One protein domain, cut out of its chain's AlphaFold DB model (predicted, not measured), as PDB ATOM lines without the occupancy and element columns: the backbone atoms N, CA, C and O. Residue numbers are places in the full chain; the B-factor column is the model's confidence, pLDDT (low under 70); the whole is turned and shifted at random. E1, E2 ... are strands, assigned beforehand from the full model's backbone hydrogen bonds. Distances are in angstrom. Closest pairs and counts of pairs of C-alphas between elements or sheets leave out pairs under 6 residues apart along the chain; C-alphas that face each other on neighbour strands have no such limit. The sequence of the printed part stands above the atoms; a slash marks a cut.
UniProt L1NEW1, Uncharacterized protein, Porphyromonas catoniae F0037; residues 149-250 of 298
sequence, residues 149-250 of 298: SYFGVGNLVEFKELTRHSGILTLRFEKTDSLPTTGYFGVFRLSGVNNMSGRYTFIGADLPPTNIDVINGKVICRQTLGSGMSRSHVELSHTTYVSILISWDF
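AT A GLANCE: This is residues 149 to 250 of the 298 residues of an uncharacterized protein of Porphyromonas catoniae F0037 (UniProt L1NEW1). One twisted sheet of eight strands curls into an elongated, nearly closed barrel, whose edge strands E1 and E2 come near each other without pairing. From one end the long link between E7 and E8 reaches out to Gly 228 and folds back. The printed part has 102 residues with strands E1 to E8 and no named helix, class all strand. The sheet's order is E1 E4 E7 E6 E5 E8 E3 E2, all antiparallel. The whole is compact, with a radius of gyration of the C-alphas of 13.7 A and spans of 44 by 24 by 20 A.

IN THESE COORDINATES: E1, residues 149 to 152, begins at C-alpha 149 (-16.885, -69.537, 29.218). E2 is residues 155 to 163, 23.4 A; E3 166 to 173, 22.7 A; E4 182 to 190, 23.7 A; E5 195 to 202, 23.7 A. E6 is residues 210 to 215 and E7 218 to 223. E8, residues 240 to 249, 28.9 A, ends at C-alpha 249 (-5.437, -81.070, 22.505).

HOW THE PARTS SIT: It is a folded sheet, bent back on itself: E1 E4 E7 face E5 E8 E3 E2, with E6 as the hinge. E1 and E4 are antiparallel at 164 degrees, with N 151 and O 187 at 2.9 A, within hydrogen-bond range. E5 E6 E7 form a meander, each strand the antiparallel neighbour of the one before; N 200 and O 212 are 2.9 A apart, N 213 and O 220 2.8 A. Greek keys, a meander plus a strand pairing across it, are E4 E5 E6 E7, with N 183 and O 221 at 3.0 A, and E5 E6 E7 E8, with N 197 and O 247 at 2.8 A. E8 and E3 are antiparallel, N 169 and O 244 at 2.9 A. E2 and E3 form a hairpin, N 157 and O 170 at 2.9 A. The closest C-alphas of E1 and E2 are those of Tyr 150 and Leu 156, 6.6 A.

THE WHOLE: The C-alphas farthest apart, of Arg 164 and Gly 228, are 44.8 A apart. The printed part has no cut. The link from E7 to E8 is long, 16 residues; in it residues 233 to 234 pair with 179 to 180, antiparallel. Mean pLDDT of the printed part is 83.8; under 70 are residues 192, 194, 204 to 207, 226 to 230 and 250.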
ATOM      1  N   SER A 149     -15.633 -69.781  28.510       87.38
ATOM      2  CA  SER A 149     -16.885 -69.537  29.218       87.38
ATOM      3  C   SER A 149     -17.148 -70.678  30.183       87.38
ATOM      4  O   SER A 149     -16.752 -71.818  29.935       87.38
ATOM      5  N   TYR A 150     -17.814 -70.360  31.282       92.25
ATOM      6  CA  TYR A 150     -18.307 -71.346  32.223       92.25
ATOM      7  C   TYR A 150     -19.785 -71.089  32.476       92.25
ATOM      8  O   TYR A 150     -20.190 -69.946  32.683       92.25
ATOM      9  N   PHE A 151     -20.572 -72.156  32.473       90.88
ATOM     10  CA  PHE A 151     -21.975 -72.133  32.854       90.88
ATOM     11  C   PHE A 151     -22.260 -73.323  33.763       90.88
ATOM     12  O   PHE A 151     -21.964 -74.455  33.389       90.88
ATOM     13  N   GLY A 152     -22.831 -73.098  34.942       91.38
ATOM     14  CA  GLY A 152     -23.127 -74.170  35.886       91.38
ATOM     15  C   GLY A 152     -23.184 -73.695  37.329       91.38
ATOM     16  O   GLY A 152     -23.250 -72.498  37.598       91.38
ATOM     17  N   VAL A 153     -23.147 -74.656  38.251       91.19
ATOM     18  CA  VAL A 153     -23.075 -74.396  39.698       91.19
ATOM     19  C   VAL A 153     -21.686 -73.870  40.074       91.19
ATOM     20  O   VAL A 153     -20.677 -74.378  39.584       91.19
ATOM     21  N   GLY A 154     -21.627 -72.885  40.971       90.25
ATOM     22  CA  GLY A 154     -20.391 -72.219  41.389       90.25
ATOM     23  C   GLY A 154     -19.986 -71.064  40.471       90.25
ATOM     24  O   GLY A 154     -20.418 -70.954  39.325       90.25
ATOM     25  N   ASN A 155     -19.133 -70.185  40.986       92.88
ATOM     26  CA  ASN A 155     -18.646 -69.015  40.265       92.88
ATOM     27  C   ASN A 155     -17.258 -69.278  39.679       92.88
ATOM     28  O   ASN A 155     -16.348 -69.714  40.387       92.88
ATOM     29  N   LEU A 156     -17.077 -68.958  38.398       92.50
ATOM     30  CA  LEU A 156     -15.753 -68.928  37.786       92.50
ATOM     31  C   LEU A 156     -14.959 -67.752  38.359       92.50
ATOM     32  O   LEU A 156     -15.335 -66.600  38.159       92.50
ATOM     33  N   VAL A 157     -13.867 -68.047  39.062       92.81
ATOM     34  CA  VAL A 157     -12.960 -67.020  39.593       92.81
ATOM     35  C   VAL A 157     -11.979 -66.601  38.511       92.81
ATOM     36  O   VAL A 157     -11.853 -65.421  38.200       92.81
ATOM     37  N   GLU A 158     -11.288 -67.583  37.935       88.50
ATOM     38  CA  GLU A 158     -10.279 -67.371  36.908       88.50
ATOM     39  C   GLU A 158     -10.083 -68.661  36.105       88.50
ATOM     40  O   GLU A 158     -10.199 -69.772  36.632       88.50
ATOM     41  N   PHE A 159      -9.744 -68.502  34.829       89.56
ATOM     42  CA  PHE A 159      -9.042 -69.524  34.073       89.56
ATOM     43  C   PHE A 159      -7.681 -68.970  33.654       89.56
ATOM     44  O   PHE A 159      -7.609 -67.948  32.969       89.56
ATOM     45  N   LYS A 160      -6.611 -69.653  34.059       87.00
ATOM     46  CA  LYS A 160      -5.236 -69.259  33.755       87.00
ATOM     47  C   LYS A 160      -4.574 -70.300  32.870       87.00
ATOM     48  O   LYS A 160      -4.274 -71.404  33.317       87.00
ATOM     49  N   GLU A 161      -4.322 -69.940  31.618       81.31
ATOM     50  CA  GLU A 161      -3.507 -70.755  30.717       81.31
ATOM     51  C   GLU A 161      -2.070 -70.848  31.262       81.31
ATOM     52  O   GLU A 161      -1.480 -69.843  31.659       81.31
ATOM     53  N   LEU A 162      -1.526 -72.065  31.327       77.38
ATOM     54  CA  LEU A 162      -0.147 -72.328  31.751       77.38
ATOM     55  C   LEU A 162       0.752 -72.620  30.553       77.38
ATOM     56  O   LEU A 162       1.897 -72.178  30.501       77.38
ATOM     57  N   THR A 163       0.238 -73.400  29.606       74.50
ATOM     58  CA  THR A 163       0.921 -73.774  28.370       74.50
ATOM     59  C   THR A 163      -0.088 -73.832  27.231       74.50
ATOM     60  O   THR A 163      -1.296 -73.806  27.455       74.50
ATOM     61  N   ARG A 164       0.403 -74.036  26.004       71.25
ATOM     62  CA  ARG A 164      -0.448 -74.287  24.834       71.25
ATOM     63  C   ARG A 164      -1.448 -75.438  25.046       71.25
ATOM     64  O   ARG A 164      -2.496 -75.423  24.421       71.25
ATOM     65  N   HIS A 165      -1.141 -76.413  25.900       80.88
ATOM     66  CA  HIS A 165      -1.942 -77.628  26.088       80.88
ATOM     67  C   HIS A 165      -2.486 -77.776  27.513       80.88
ATOM     68  O   HIS A 165      -2.985 -78.844  27.867       80.88
ATOM     69  N   SER A 166      -2.335 -76.759  28.370       85.75
ATOM     70  CA  SER A 166      -2.766 -76.859  29.765       85.75
ATOM     71  C   SER A 166      -3.042 -75.521  30.445       85.75
ATOM     72  O   SER A 166      -2.463 -74.485  30.119       85.75
ATOM     73  N   GLY A 167      -3.922 -75.551  31.442       89.31
ATOM     74  CA  GLY A 167      -4.352 -74.382  32.201       89.31
ATOM     75  C   GLY A 167      -5.009 -74.772  33.517       89.31
ATOM     76  O   GLY A 167      -5.343 -75.934  33.738       89.31
ATOM     77  N   ILE A 168      -5.183 -73.801  34.407       92.25
ATOM     78  CA  ILE A 168      -5.845 -73.978  35.698       92.25
ATOM     79  C   ILE A 168      -7.211 -73.305  35.642       92.25
ATOM     80  O   ILE A 168      -7.305 -72.105  35.394       92.25
ATOM     81  N   LEU A 169      -8.260 -74.082  35.899       93.75
ATOM     82  CA  LEU A 169      -9.617 -73.598  36.127       93.75
ATOM     83  C   LEU A 169      -9.852 -73.462  37.629       93.75
ATOM     84  O   LEU A 169      -9.776 -74.461  38.344       93.75
ATOM     85  N   THR A 170     -10.186 -72.262  38.096       94.50
ATOM     86  CA  THR A 170     -10.526 -72.016  39.499       94.50
ATOM     87  C   THR A 170     -12.005 -71.675  39.645       94.50
ATOM     88  O   THR A 170     -12.474 -70.640  39.167       94.50
ATOM     89  N   LEU A 171     -12.734 -72.541  40.346       94.12
ATOM     90  CA  LEU A 171     -14.137 -72.353  40.708       94.12
ATOM     91  C   LEU A 171     -14.257 -72.029  42.197       94.12
ATOM     92  O   LEU A 171     -13.556 -72.607  43.031       94.12
ATOM     93  N   ARG A 172     -15.171 -71.123  42.534       93.12
ATOM     94  CA  ARG A 172     -15.567 -70.799  43.904       93.12
ATOM     95  C   ARG A 172     -16.985 -71.288  44.135       93.12
ATOM     96  O   ARG A 172     -17.903 -70.841  43.449       93.12
ATOM     97  N   PHE A 173     -17.151 -72.139  45.135       90.81
ATOM     98  CA  PHE A 173     -18.452 -72.605  45.593       90.81
ATOM     99  C   PHE A 173     -18.809 -71.951  46.921       90.81
ATOM    100  O   PHE A 173     -17.995 -71.921  47.849       90.81
ATOM    101  N   GLU A 174     -20.030 -71.440  47.012       89.50
ATOM    102  CA  GLU A 174     -20.608 -70.960  48.258       89.50
ATOM    103  C   GLU A 174     -21.247 -72.094  49.054       89.50
ATOM    104  O   GLU A 174     -21.621 -73.136  48.523       89.50
ATOM    105  N   LYS A 175     -21.444 -71.864  50.353       85.94
ATOM    106  CA  LYS A 175     -22.137 -72.808  51.243       85.94
ATOM    107  C   LYS A 175     -23.551 -73.171  50.763       85.94
ATOM    108  O   LYS A 175     -24.051 -74.247  51.071       85.94
ATOM    109  N   THR A 176     -24.210 -72.258  50.054       85.38
ATOM    110  CA  THR A 176     -25.565 -72.438  49.518       85.38
ATOM    111  C   THR A 176     -25.600 -73.181  48.186       85.38
ATOM    112  O   THR A 176     -26.688 -73.512  47.719       85.38
ATOM    113  N   ASP A 177     -24.447 -73.420  47.558       87.31
ATOM    114  CA  ASP A 177     -24.397 -74.057  46.248       87.31
ATOM    115  C   ASP A 177     -24.733 -75.543  46.358       87.31
ATOM    116  O   ASP A 177     -24.166 -76.290  47.155       87.31
ATOM    117  N   SER A 178     -25.668 -75.982  45.519       84.25
ATOM    118  CA  SER A 178     -26.152 -77.357  45.510       84.25
ATOM    119  C   SER A 178     -25.359 -78.186  44.501       84.25
ATOM    120  O   SER A 178     -25.766 -78.370  43.355       84.25
ATOM    121  N   LEU A 179     -24.177 -78.655  44.907       86.25
ATOM    122  CA  LEU A 179     -23.340 -79.514  44.068       86.25
ATOM    123  C   LEU A 179     -23.879 -80.955  44.110       86.25
ATOM    124  O   LEU A 179     -23.993 -81.501  45.203       86.25
ATOM    125  N   PRO A 180     -24.202 -81.614  42.986       87.31
ATOM    126  CA  PRO A 180     -24.704 -82.988  43.017       87.31
ATOM    127  C   PRO A 180     -23.621 -83.959  43.509       87.31
ATOM    128  O   PRO A 180     -22.440 -83.756  43.241       87.31
ATOM    129  N   THR A 181     -23.995 -85.043  44.192       85.44
ATOM    130  CA  THR A 181     -23.035 -86.092  44.606       85.44
ATOM    131  C   THR A 181     -22.520 -86.904  43.420       85.44
ATOM    132  O   THR A 181     -21.389 -87.390  43.435       85.44
ATOM    133  N   THR A 182     -23.329 -87.037  42.367       85.06
ATOM    134  CA  THR A 182     -22.959 -87.683  41.102       85.06
ATOM    135  C   THR A 182     -23.635 -86.976  39.928       85.06
ATOM    136  O   THR A 182     -24.810 -86.630  40.012       85.06
ATOM    137  N   GLY A 183     -22.909 -86.766  38.826       85.75
ATOM    138  CA  GLY A 183     -23.457 -86.184  37.593       85.75
ATOM    139  C   GLY A 183     -22.771 -84.888  37.161       85.75
ATOM    140  O   GLY A 183     -21.862 -84.396  37.828       85.75
ATOM    141  N   TYR A 184     -23.172 -84.357  36.003       89.25
ATOM    142  CA  TYR A 184     -22.645 -83.088  35.497       89.25
ATOM    143  C   TYR A 184     -23.382 -81.908  36.137       89.25
ATOM    144  O   TYR A 184     -24.591 -81.975  36.349       89.25
ATOM    145  N   PHE A 185     -22.657 -80.834  36.444       91.12
ATOM    146  CA  PHE A 185     -23.219 -79.629  37.074       91.12
ATOM    147  C   PHE A 185     -22.780 -78.327  36.403       91.12
ATOM    148  O   PHE A 185     -23.235 -77.247  36.780       91.12
ATOM    149  N   GLY A 186     -21.894 -78.420  35.415       91.38
ATOM    150  CA  GLY A 186     -21.449 -77.273  34.650       91.38
ATOM    151  C   GLY A 186     -20.792 -77.661  33.338       91.38
ATOM    152  O   GLY A 186     -20.490 -78.830  33.080       91.38
ATOM    153  N   VAL A 187     -20.578 -76.652  32.509       91.69
ATOM    154  CA  VAL A 187     -19.914 -76.732  31.218       91.69
ATOM    155  C   VAL A 187     -18.863 -75.633  31.168       91.69
ATOM    156  O   VAL A 187     -19.177 -74.450  31.273       91.69
ATOM    157  N   PHE A 188     -17.610 -76.036  31.002       91.75
ATOM    158  CA  PHE A 188     -16.477 -75.172  30.727       91.75
ATOM    159  C   PHE A 188     -16.101 -75.304  29.250       91.75
ATOM    160  O   PHE A 188     -15.810 -76.400  28.775       91.75
ATOM    161  N   ARG A 189     -16.129 -74.198  28.507       87.75
ATOM    162  CA  ARG A 189     -15.779 -74.170  27.082       87.75
ATOM    163  C   ARG A 189     -14.519 -73.357  26.868       87.75
ATOM    164  O   ARG A 189     -14.384 -72.270  27.426       87.75
ATOM    165  N   LEU A 190     -13.662 -73.868  25.994       83.56
ATOM    166  CA  LEU A 190     -12.479 -73.202  25.467       83.56
ATOM    167  C   LEU A 190     -12.644 -73.085  23.946       83.56
ATOM    168  O   LEU A 190     -12.997 -74.059  23.284       83.56
ATOM    169  N   SER A 191     -12.432 -71.895  23.385       74.75
ATOM    170  CA  SER A 191     -12.576 -71.670  21.940       74.75
ATOM    171  C   SER A 191     -11.618 -72.560  21.135       74.75
ATOM    172  O   SER A 191     -10.404 -72.524  21.342       74.75
ATOM    173  N   GLY A 192     -12.167 -73.355  20.212       69.69
ATOM    174  CA  GLY A 192     -11.397 -74.264  19.355       69.69
ATOM    175  C   GLY A 192     -10.846 -75.507  20.065       69.69
ATOM    176  O   GLY A 192      -9.900 -76.108  19.564       69.69
ATOM    177  N   VAL A 193     -11.390 -75.876  21.229       73.81
ATOM    178  CA  VAL A 193     -10.976 -77.058  21.999       73.81
ATOM    179  C   VAL A 193     -12.198 -77.904  22.348       73.81
ATOM    180  O   VAL A 193     -13.054 -77.475  23.122       73.81
ATOM    181  N   ASN A 194     -12.238 -79.133  21.832       69.38
ATOM    182  CA  ASN A 194     -13.331 -80.082  22.084       69.38
ATOM    183  C   ASN A 194     -12.936 -81.183  23.078       69.38
ATOM    184  O   ASN A 194     -13.775 -81.659  23.843       69.38
ATOM    185  N   ASN A 195     -11.652 -81.545  23.117       78.19
ATOM    186  CA  ASN A 195     -11.129 -82.564  24.018       78.19
ATOM    187  C   ASN A 195     -10.305 -81.915  25.123       78.19
ATOM    188  O   ASN A 195      -9.246 -81.337  24.878       78.19
ATOM    189  N   MET A 196     -10.802 -82.022  26.349       86.31
ATOM    190  CA  MET A 196     -10.105 -81.543  27.534       86.31
ATOM    191  C   MET A 196     -10.328 -82.505  28.690       86.31
ATOM    192  O   MET A 196     -11.404 -83.090  28.823       86.31
ATOM    193  N   SER A 197      -9.318 -82.657  29.535       90.62
ATOM    194  CA  SER A 197      -9.382 -83.526  30.699       90.62
ATOM    195  C   SER A 197      -8.759 -82.848  31.907       90.62
ATOM    196  O   SER A 197      -7.709 -82.221  31.805       90.62
ATOM    197  N   GLY A 198      -9.394 -82.978  33.060       91.75
ATOM    198  CA  GLY A 198      -8.861 -82.496  34.324       91.75
ATOM    199  C   GLY A 198      -9.521 -83.227  35.475       91.75
ATOM    200  O   GLY A 198     -10.653 -83.697  35.352       91.75
ATOM    201  N   ARG A 199      -8.820 -83.338  36.599       92.31
ATOM    202  CA  ARG A 199      -9.382 -83.894  37.827       92.31
ATOM    203  C   ARG A 199      -8.880 -83.112  39.018       92.31
ATOM    204  O   ARG A 199      -7.695 -82.811  39.124       92.31
ATOM    205  N   TYR A 200      -9.792 -82.864  39.940       89.69
ATOM    206  CA  TYR A 200      -9.481 -82.415  41.277       89.69
ATOM    207  C   TYR A 200     -10.214 -83.291  42.284       89.69
ATOM    208  O   TYR A 200     -11.390 -83.603  42.110       89.69
ATOM    209  N   THR A 201      -9.516 -83.685  43.339       87.50
ATOM    210  CA  THR A 201     -10.094 -84.437  44.449       87.50
ATOM    211  C   THR A 201      -9.946 -83.594  45.695       87.50
ATOM    212  O   THR A 201      -8.835 -83.185  46.030       87.50
ATOM    213  N   PHE A 202     -11.047 -83.367  46.405       80.88
ATOM    214  CA  PHE A 202     -10.990 -82.791  47.742       80.88
ATOM    215  C   PHE A 202     -11.658 -83.694  48.760       80.88
ATOM    216  O   PHE A 202     -12.565 -84.477  48.464       80.88
ATOM    217  N   ILE A 203     -11.165 -83.563  49.984       73.88
ATOM    218  CA  ILE A 203     -11.656 -84.250  51.164       73.88
ATOM    219  C   ILE A 203     -12.072 -83.142  52.123       73.88
ATOM    220  O   ILE A 203     -11.227 -82.420  52.652       73.88
ATOM    221  N   GLY A 204     -13.381 -82.950  52.278       64.31
ATOM    222  CA  GLY A 204     -13.904 -82.097  53.340       64.31
ATOM    223  C   GLY A 204     -13.764 -82.812  54.682       64.31
ATOM    224  O   GLY A 204     -13.805 -84.037  54.722       64.31
ATOM    225  N   ALA A 205     -13.630 -82.058  55.776       59.28
ATOM    226  CA  ALA A 205     -13.498 -82.627  57.122       59.28
ATOM    227  C   ALA A 205     -14.634 -83.614  57.480       59.28
ATOM    228  O   ALA A 205     -14.385 -84.583  58.189       59.28
ATOM    229  N   ASP A 206     -15.831 -83.413  56.909       60.97
ATOM    230  CA  ASP A 206     -17.041 -84.214  57.150       60.97
ATOM    231  C   ASP A 206     -17.634 -84.836  55.865       60.97
ATOM    232  O   ASP A 206     -18.798 -85.239  55.836       60.97
ATOM    233  N   LEU A 207     -16.864 -84.890  54.769       64.00
ATOM    234  CA  LEU A 207     -17.337 -85.383  53.471       64.00
ATOM    235  C   LEU A 207     -16.477 -86.547  52.963       64.00
ATOM    236  O   LEU A 207     -15.248 -86.462  53.015       64.00
ATOM    237  N   PRO A 208     -17.083 -87.601  52.380       70.81
ATOM    238  CA  PRO A 208     -16.313 -88.584  51.635       70.81
ATOM    239  C   PRO A 208     -15.603 -87.917  50.440       70.81
ATOM    240  O   PRO A 208     -16.099 -86.902  49.922       70.81
ATOM    241  N   PRO A 209     -14.463 -88.478  49.986       79.44
ATOM    242  CA  PRO A 209     -13.692 -87.923  48.881       79.44
ATOM    243  C   PRO A 209     -14.581 -87.622  47.679       79.44
ATOM    244  O   PRO A 209     -15.308 -88.488  47.182       79.44
ATOM    245  N   THR A 210     -14.531 -86.372  47.233       83.62
ATOM    246  CA  THR A 210     -15.331 -85.880  46.116       83.62
ATOM    247  C   THR A 210     -14.397 -85.548  44.969       83.62
ATOM    248  O   THR A 210     -13.480 -84.738  45.116       83.62
ATOM    249  N   ASN A 211     -14.613 -86.198  43.828       88.94
ATOM    250  CA  ASN A 211     -13.889 -85.920  42.599       88.94
ATOM    251  C   ASN A 211     -14.697 -84.945  41.750       88.94
ATOM    252  O   ASN A 211     -15.876 -85.178  41.489       88.94
ATOM    253  N   ILE A 212     -14.045 -83.885  41.291       90.69
ATOM    254  CA  ILE A 212     -14.544 -83.019  40.233       90.69
ATOM    255  C   ILE A 212     -13.687 -83.291  39.001       90.69
ATOM    256  O   ILE A 212     -12.488 -83.009  38.982       90.69
ATOM    257  N   ASP A 213     -14.309 -83.879  37.988       91.25
ATOM    258  CA  ASP A 213     -13.704 -84.172  36.698       91.25
ATOM    259  C   ASP A 213     -14.144 -83.123  35.673       91.25
ATOM    260  O   ASP A 213     -15.320 -82.772  35.601       91.25
ATOM    261  N   VAL A 214     -13.221 -82.667  34.834       92.06
ATOM    262  CA  VAL A 214     -13.530 -81.956  33.591       92.06
ATOM    263  C   VAL A 214     -13.270 -82.929  32.454       92.06
ATOM    264  O   VAL A 214     -12.154 -83.424  32.335       92.06
ATOM    265  N   ILE A 215     -14.284 -83.247  31.649       88.69
ATOM    266  CA  ILE A 215     -14.160 -84.161  30.504       88.69
ATOM    267  C   ILE A 215     -14.887 -83.553  29.315       88.69
ATOM    268  O   ILE A 215     -16.106 -83.382  29.350       88.69
ATOM    269  N   ASN A 216     -14.130 -83.224  28.269       87.00
ATOM    270  CA  ASN A 216     -14.601 -82.598  27.033       87.00
ATOM    271  C   ASN A 216     -15.481 -81.372  27.301       87.00
ATOM    272  O   ASN A 216     -16.481 -81.156  26.639       87.00
ATOM    273  N   GLY A 217     -15.142 -80.604  28.339       84.56
ATOM    274  CA  GLY A 217     -15.872 -79.418  28.772       84.56
ATOM    275  C   GLY A 217     -16.998 -79.674  29.772       84.56
ATOM    276  O   GLY A 217     -17.453 -78.730  30.406       84.56
ATOM    277  N   LYS A 218     -17.430 -80.918  30.012       91.00
ATOM    278  CA  LYS A 218     -18.388 -81.213  31.094       91.00
ATOM    279  C   LYS A 218     -17.667 -81.220  32.430       91.00
ATOM    280  O   LYS A 218     -16.693 -81.952  32.588       91.00
ATOM    281  N   VAL A 219     -18.185 -80.470  33.395       93.00
ATOM    282  CA  VAL A 219     -17.727 -80.507  34.784       93.00
ATOM    283  C   VAL A 219     -18.639 -81.452  35.564       93.00
ATOM    284  O   VAL A 219     -19.854 -81.251  35.641       93.00
ATOM    285  N   ILE A 220     -18.053 -82.534  36.068       91.44
ATOM    286  CA  ILE A 220     -18.744 -83.706  36.603       91.44
ATOM    287  C   ILE A 220     -18.305 -83.924  38.042       91.44
ATOM    288  O   ILE A 220     -17.115 -84.033  38.321       91.44
ATOM    289  N   CYS A 221     -19.270 -84.045  38.944       90.31
ATOM    290  CA  CYS A 221     -19.022 -84.467  40.310       90.31
ATOM    291  C   CYS A 221     -19.157 -85.991  40.418       90.31
ATOM    292  O   CYS A 221     -20.072 -86.594  39.842       90.31
ATOM    293  N   ARG A 222     -18.244 -86.621  41.158       87.06
ATOM    294  CA  ARG A 222     -18.303 -88.031  41.548       87.06
ATOM    295  C   ARG A 222     -17.851 -88.183  42.990       87.06
ATOM    296  O   ARG A 222     -16.656 -88.152  43.287       87.06
ATOM    297  N   GLN A 223     -18.808 -88.411  43.870       84.12
ATOM    298  CA  GLN A 223     -18.570 -88.743  45.261       84.12
ATOM    299  C   GLN A 223     -18.839 -90.232  45.487       84.12
ATOM    300  O   GLN A 223     -19.908 -90.745  45.152       84.12
ATOM    301  N   THR A 224     -17.870 -90.943  46.061       76.00
ATOM    302  CA  THR A 224     -18.069 -92.341  46.460       76.00
ATOM    303  C   THR A 224     -18.741 -92.367  47.829       76.00
ATOM    304  O   THR A 224     -18.094 -92.143  48.850       76.00
ATOM    305  N   LEU A 225     -20.051 -92.613  47.852       70.56
ATOM    306  CA  LEU A 225     -20.812 -92.768  49.092       70.56
ATOM    307  C   LEU A 225     -20.599 -94.179  49.669       70.56
ATOM    308  O   LEU A 225     -20.619 -95.169  48.938       70.56
ATOM    309  N   GLY A 226     -20.382 -94.271  50.982       67.38
ATOM    310  CA  GLY A 226     -20.318 -95.549  51.700       67.38
ATOM    311  C   GLY A 226     -21.681 -96.253  51.764       67.38
ATOM    312  O   GLY A 226     -22.724 -95.635  51.536       67.38
ATOM    313  N   SER A 227     -21.688 -97.548  52.090       62.72
ATOM    314  CA  SER A 227     -22.931 -98.323  52.203       62.72
ATOM    315  C   SER A 227     -23.896 -97.695  53.221       62.72
ATOM    316  O   SER A 227     -23.508 -97.315  54.322       62.72
ATOM    317  N   GLY A 228     -25.170 -97.557  52.838       64.25
ATOM    318  CA  GLY A 228     -26.217 -96.972  53.687       64.25
ATOM    319  C   GLY A 228     -26.312 -95.440  53.668       64.25
ATOM    320  O   GLY A 228     -27.244 -94.898  54.259       64.25
ATOM    321  N   MET A 229     -25.421 -94.729  52.965       66.94
ATOM    322  CA  MET A 229     -25.543 -93.283  52.751       66.94
ATOM    323  C   MET A 229     -26.235 -92.978  51.419       66.94
ATOM    324  O   MET A 229     -25.746 -93.349  50.356       66.94
ATOM    325  N   SER A 230     -27.355 -92.252  51.472       69.81
ATOM    326  CA  SER A 230     -28.031 -91.696  50.295       69.81
ATOM    327  C   SER A 230     -28.108 -90.181  50.432       69.81
ATOM    328  O   SER A 230     -28.770 -89.662  51.330       69.81
ATOM    329  N   ARG A 231     -27.389 -89.469  49.562       74.25
ATOM    330  CA  ARG A 231     -27.430 -88.010  49.447       74.25
ATOM    331  C   ARG A 231     -27.382 -87.642  47.970       74.25
ATOM    332  O   ARG A 231     -26.574 -88.194  47.226       74.25
ATOM    333  N   SER A 232     -28.242 -86.715  47.555       80.12
ATOM    334  CA  SER A 232     -28.274 -86.211  46.177       80.12
ATOM    335  C   SER A 232     -27.294 -85.061  45.944       80.12
ATOM    336  O   SER A 232     -26.840 -84.888  44.817       80.12
ATOM    337  N   HIS A 233     -26.928 -84.317  46.997       84.94
ATOM    338  CA  HIS A 233     -26.019 -83.173  46.921       84.94
ATOM    339  C   HIS A 233     -24.944 -83.204  48.017       84.94
ATOM    340  O   HIS A 233     -25.137 -83.783  49.089       84.94
ATOM    341  N   VAL A 234     -23.806 -82.588  47.715       80.81
ATOM    342  CA  VAL A 234     -22.679 -82.349  48.614       80.81
ATOM    343  C   VAL A 234     -22.996 -81.124  49.469       80.81
ATOM    344  O   VAL A 234     -23.378 -80.080  48.948       80.81
ATOM    345  N   GLU A 235     -22.818 -81.236  50.784       76.31
ATOM    346  CA  GLU A 235     -22.969 -80.112  51.714       76.31
ATOM    347  C   GLU A 235     -21.606 -79.462  51.963       76.31
ATOM    348  O   GLU A 235     -20.728 -80.066  52.578       76.31
ATOM    349  N   LEU A 236     -21.417 -78.226  51.505       78.25
ATOM    350  CA  LEU A 236     -20.188 -77.475  51.758       78.25
ATOM    351  C   LEU A 236     -20.281 -76.764  53.112       78.25
ATOM    352  O   LEU A 236     -21.186 -75.967  53.349       78.25
ATOM    353  N   SER A 237     -19.339 -77.022  54.022       78.19
ATOM    354  CA  SER A 237     -19.326 -76.370  55.341       78.19
ATOM    355  C   SER A 237     -18.875 -74.905  55.275       78.19
ATOM    356  O   SER A 237     -19.316 -74.089  56.088       78.19
ATOM    357  N   HIS A 238     -18.049 -74.565  54.279       84.12
ATOM    358  CA  HIS A 238     -17.452 -73.248  54.061       84.12
ATOM    359  C   HIS A 238     -17.346 -72.937  52.561       84.12
ATOM    360  O   HIS A 238     -17.393 -73.846  51.726       84.12
ATOM    361  N   THR A 239     -17.141 -71.660  52.220       87.94
ATOM    362  CA  THR A 239     -16.770 -71.254  50.857       87.94
ATOM    363  C   THR A 239     -15.515 -72.017  50.434       87.94
ATOM    364  O   THR A 239     -14.494 -71.985  51.123       87.94
ATOM    365  N   THR A 240     -15.603 -72.727  49.314       87.06
ATOM    366  CA  THR A 240     -14.581 -73.678  48.871       87.06
ATOM    367  C   THR A 240     -14.056 -73.267  47.501       87.06
ATOM    368  O   THR A 240     -14.829 -73.074  46.564       87.06
ATOM    369  N   TYR A 241     -12.733 -73.142  47.383       90.19
ATOM    370  CA  TYR A 241     -12.052 -72.881  46.117       90.19
ATOM    371  C   TYR A 241     -11.492 -74.185  45.561       90.19
ATOM    372  O   TYR A 241     -10.739 -74.885  46.235       90.19
ATOM    373  N   VAL A 242     -11.854 -74.492  44.323       89.50
ATOM    374  CA  VAL A 242     -11.417 -75.685  43.607       89.50
ATOM    375  C   VAL A 242     -10.593 -75.253  42.408       89.50
ATOM    376  O   VAL A 242     -11.118 -74.617  41.497       89.50
ATOM    377  N   SER A 243      -9.313 -75.622  42.406       92.44
ATOM    378  CA  SER A 243      -8.400 -75.376  41.289       92.44
ATOM    379  C   SER A 243      -8.089 -76.686  40.578       92.44
ATOM    380  O   SER A 243      -7.473 -77.583  41.149       92.44
ATOM    381  N   ILE A 244      -8.520 -76.786  39.325       93.50
ATOM    382  CA  ILE A 244      -8.391 -77.980  38.493       93.50
ATOM    383  C   ILE A 244      -7.340 -77.707  37.425       93.50
ATOM    384  O   ILE A 244      -7.498 -76.783  36.628       93.50
ATOM    385  N   LEU A 245      -6.288 -78.524  37.382       91.50
ATOM    386  CA  LEU A 245      -5.391 -78.558  36.231       91.50
ATOM    387  C   LEU A 245      -6.106 -79.279  35.084       91.50
ATOM    388  O   LEU A 245      -6.480 -80.444  35.216       91.50
ATOM    389  N   ILE A 246      -6.292 -78.571  33.976       92.56
ATOM    390  CA  ILE A 246      -6.913 -79.071  32.754       92.56
ATOM    391  C   ILE A 246      -5.831 -79.172  31.683       92.56
ATOM    392  O   ILE A 246      -5.075 -78.224  31.474       92.56
ATOM    393  N   SER A 247      -5.777 -80.308  30.996       88.56
ATOM    394  CA  SER A 247      -5.027 -80.507  29.757       88.56
ATOM    395  C   SER A 247      -5.977 -80.624  28.566       88.56
ATOM    396  O   SER A 247      -7.112 -81.081  28.717       88.56
ATOM    397  N   TRP A 248      -5.528 -80.217  27.381       86.19
ATOM    398  CA  TRP A 248      -6.304 -80.325  26.145       86.19
ATOM    399  C   TRP A 248      -5.422 -80.529  24.915       86.19
ATOM    400  O   TRP A 248      -4.213 -80.290  24.946       86.19
ATOM    401  N   ASP A 249      -6.065 -80.923  23.816       74.81
ATOM    402  CA  ASP A 249      -5.437 -81.070  22.505       74.81
ATOM    403  C   ASP A 249      -6.156 -80.233  21.430       74.81
ATOM    404  O   ASP A 249      -7.366 -79.999  21.508       74.81
ATOM    405  N   PHE A 250      -5.398 -79.778  20.433       61.44
ATOM    406  CA  PHE A 250      -5.882 -79.074  19.247       61.44
ATOM    407  C   PHE A 250      -5.874 -80.043  18.064       61.44
ATOM    408  O   PHE A 250      -4.953 -80.012  17.256       61.44
TER     409      PHE A 250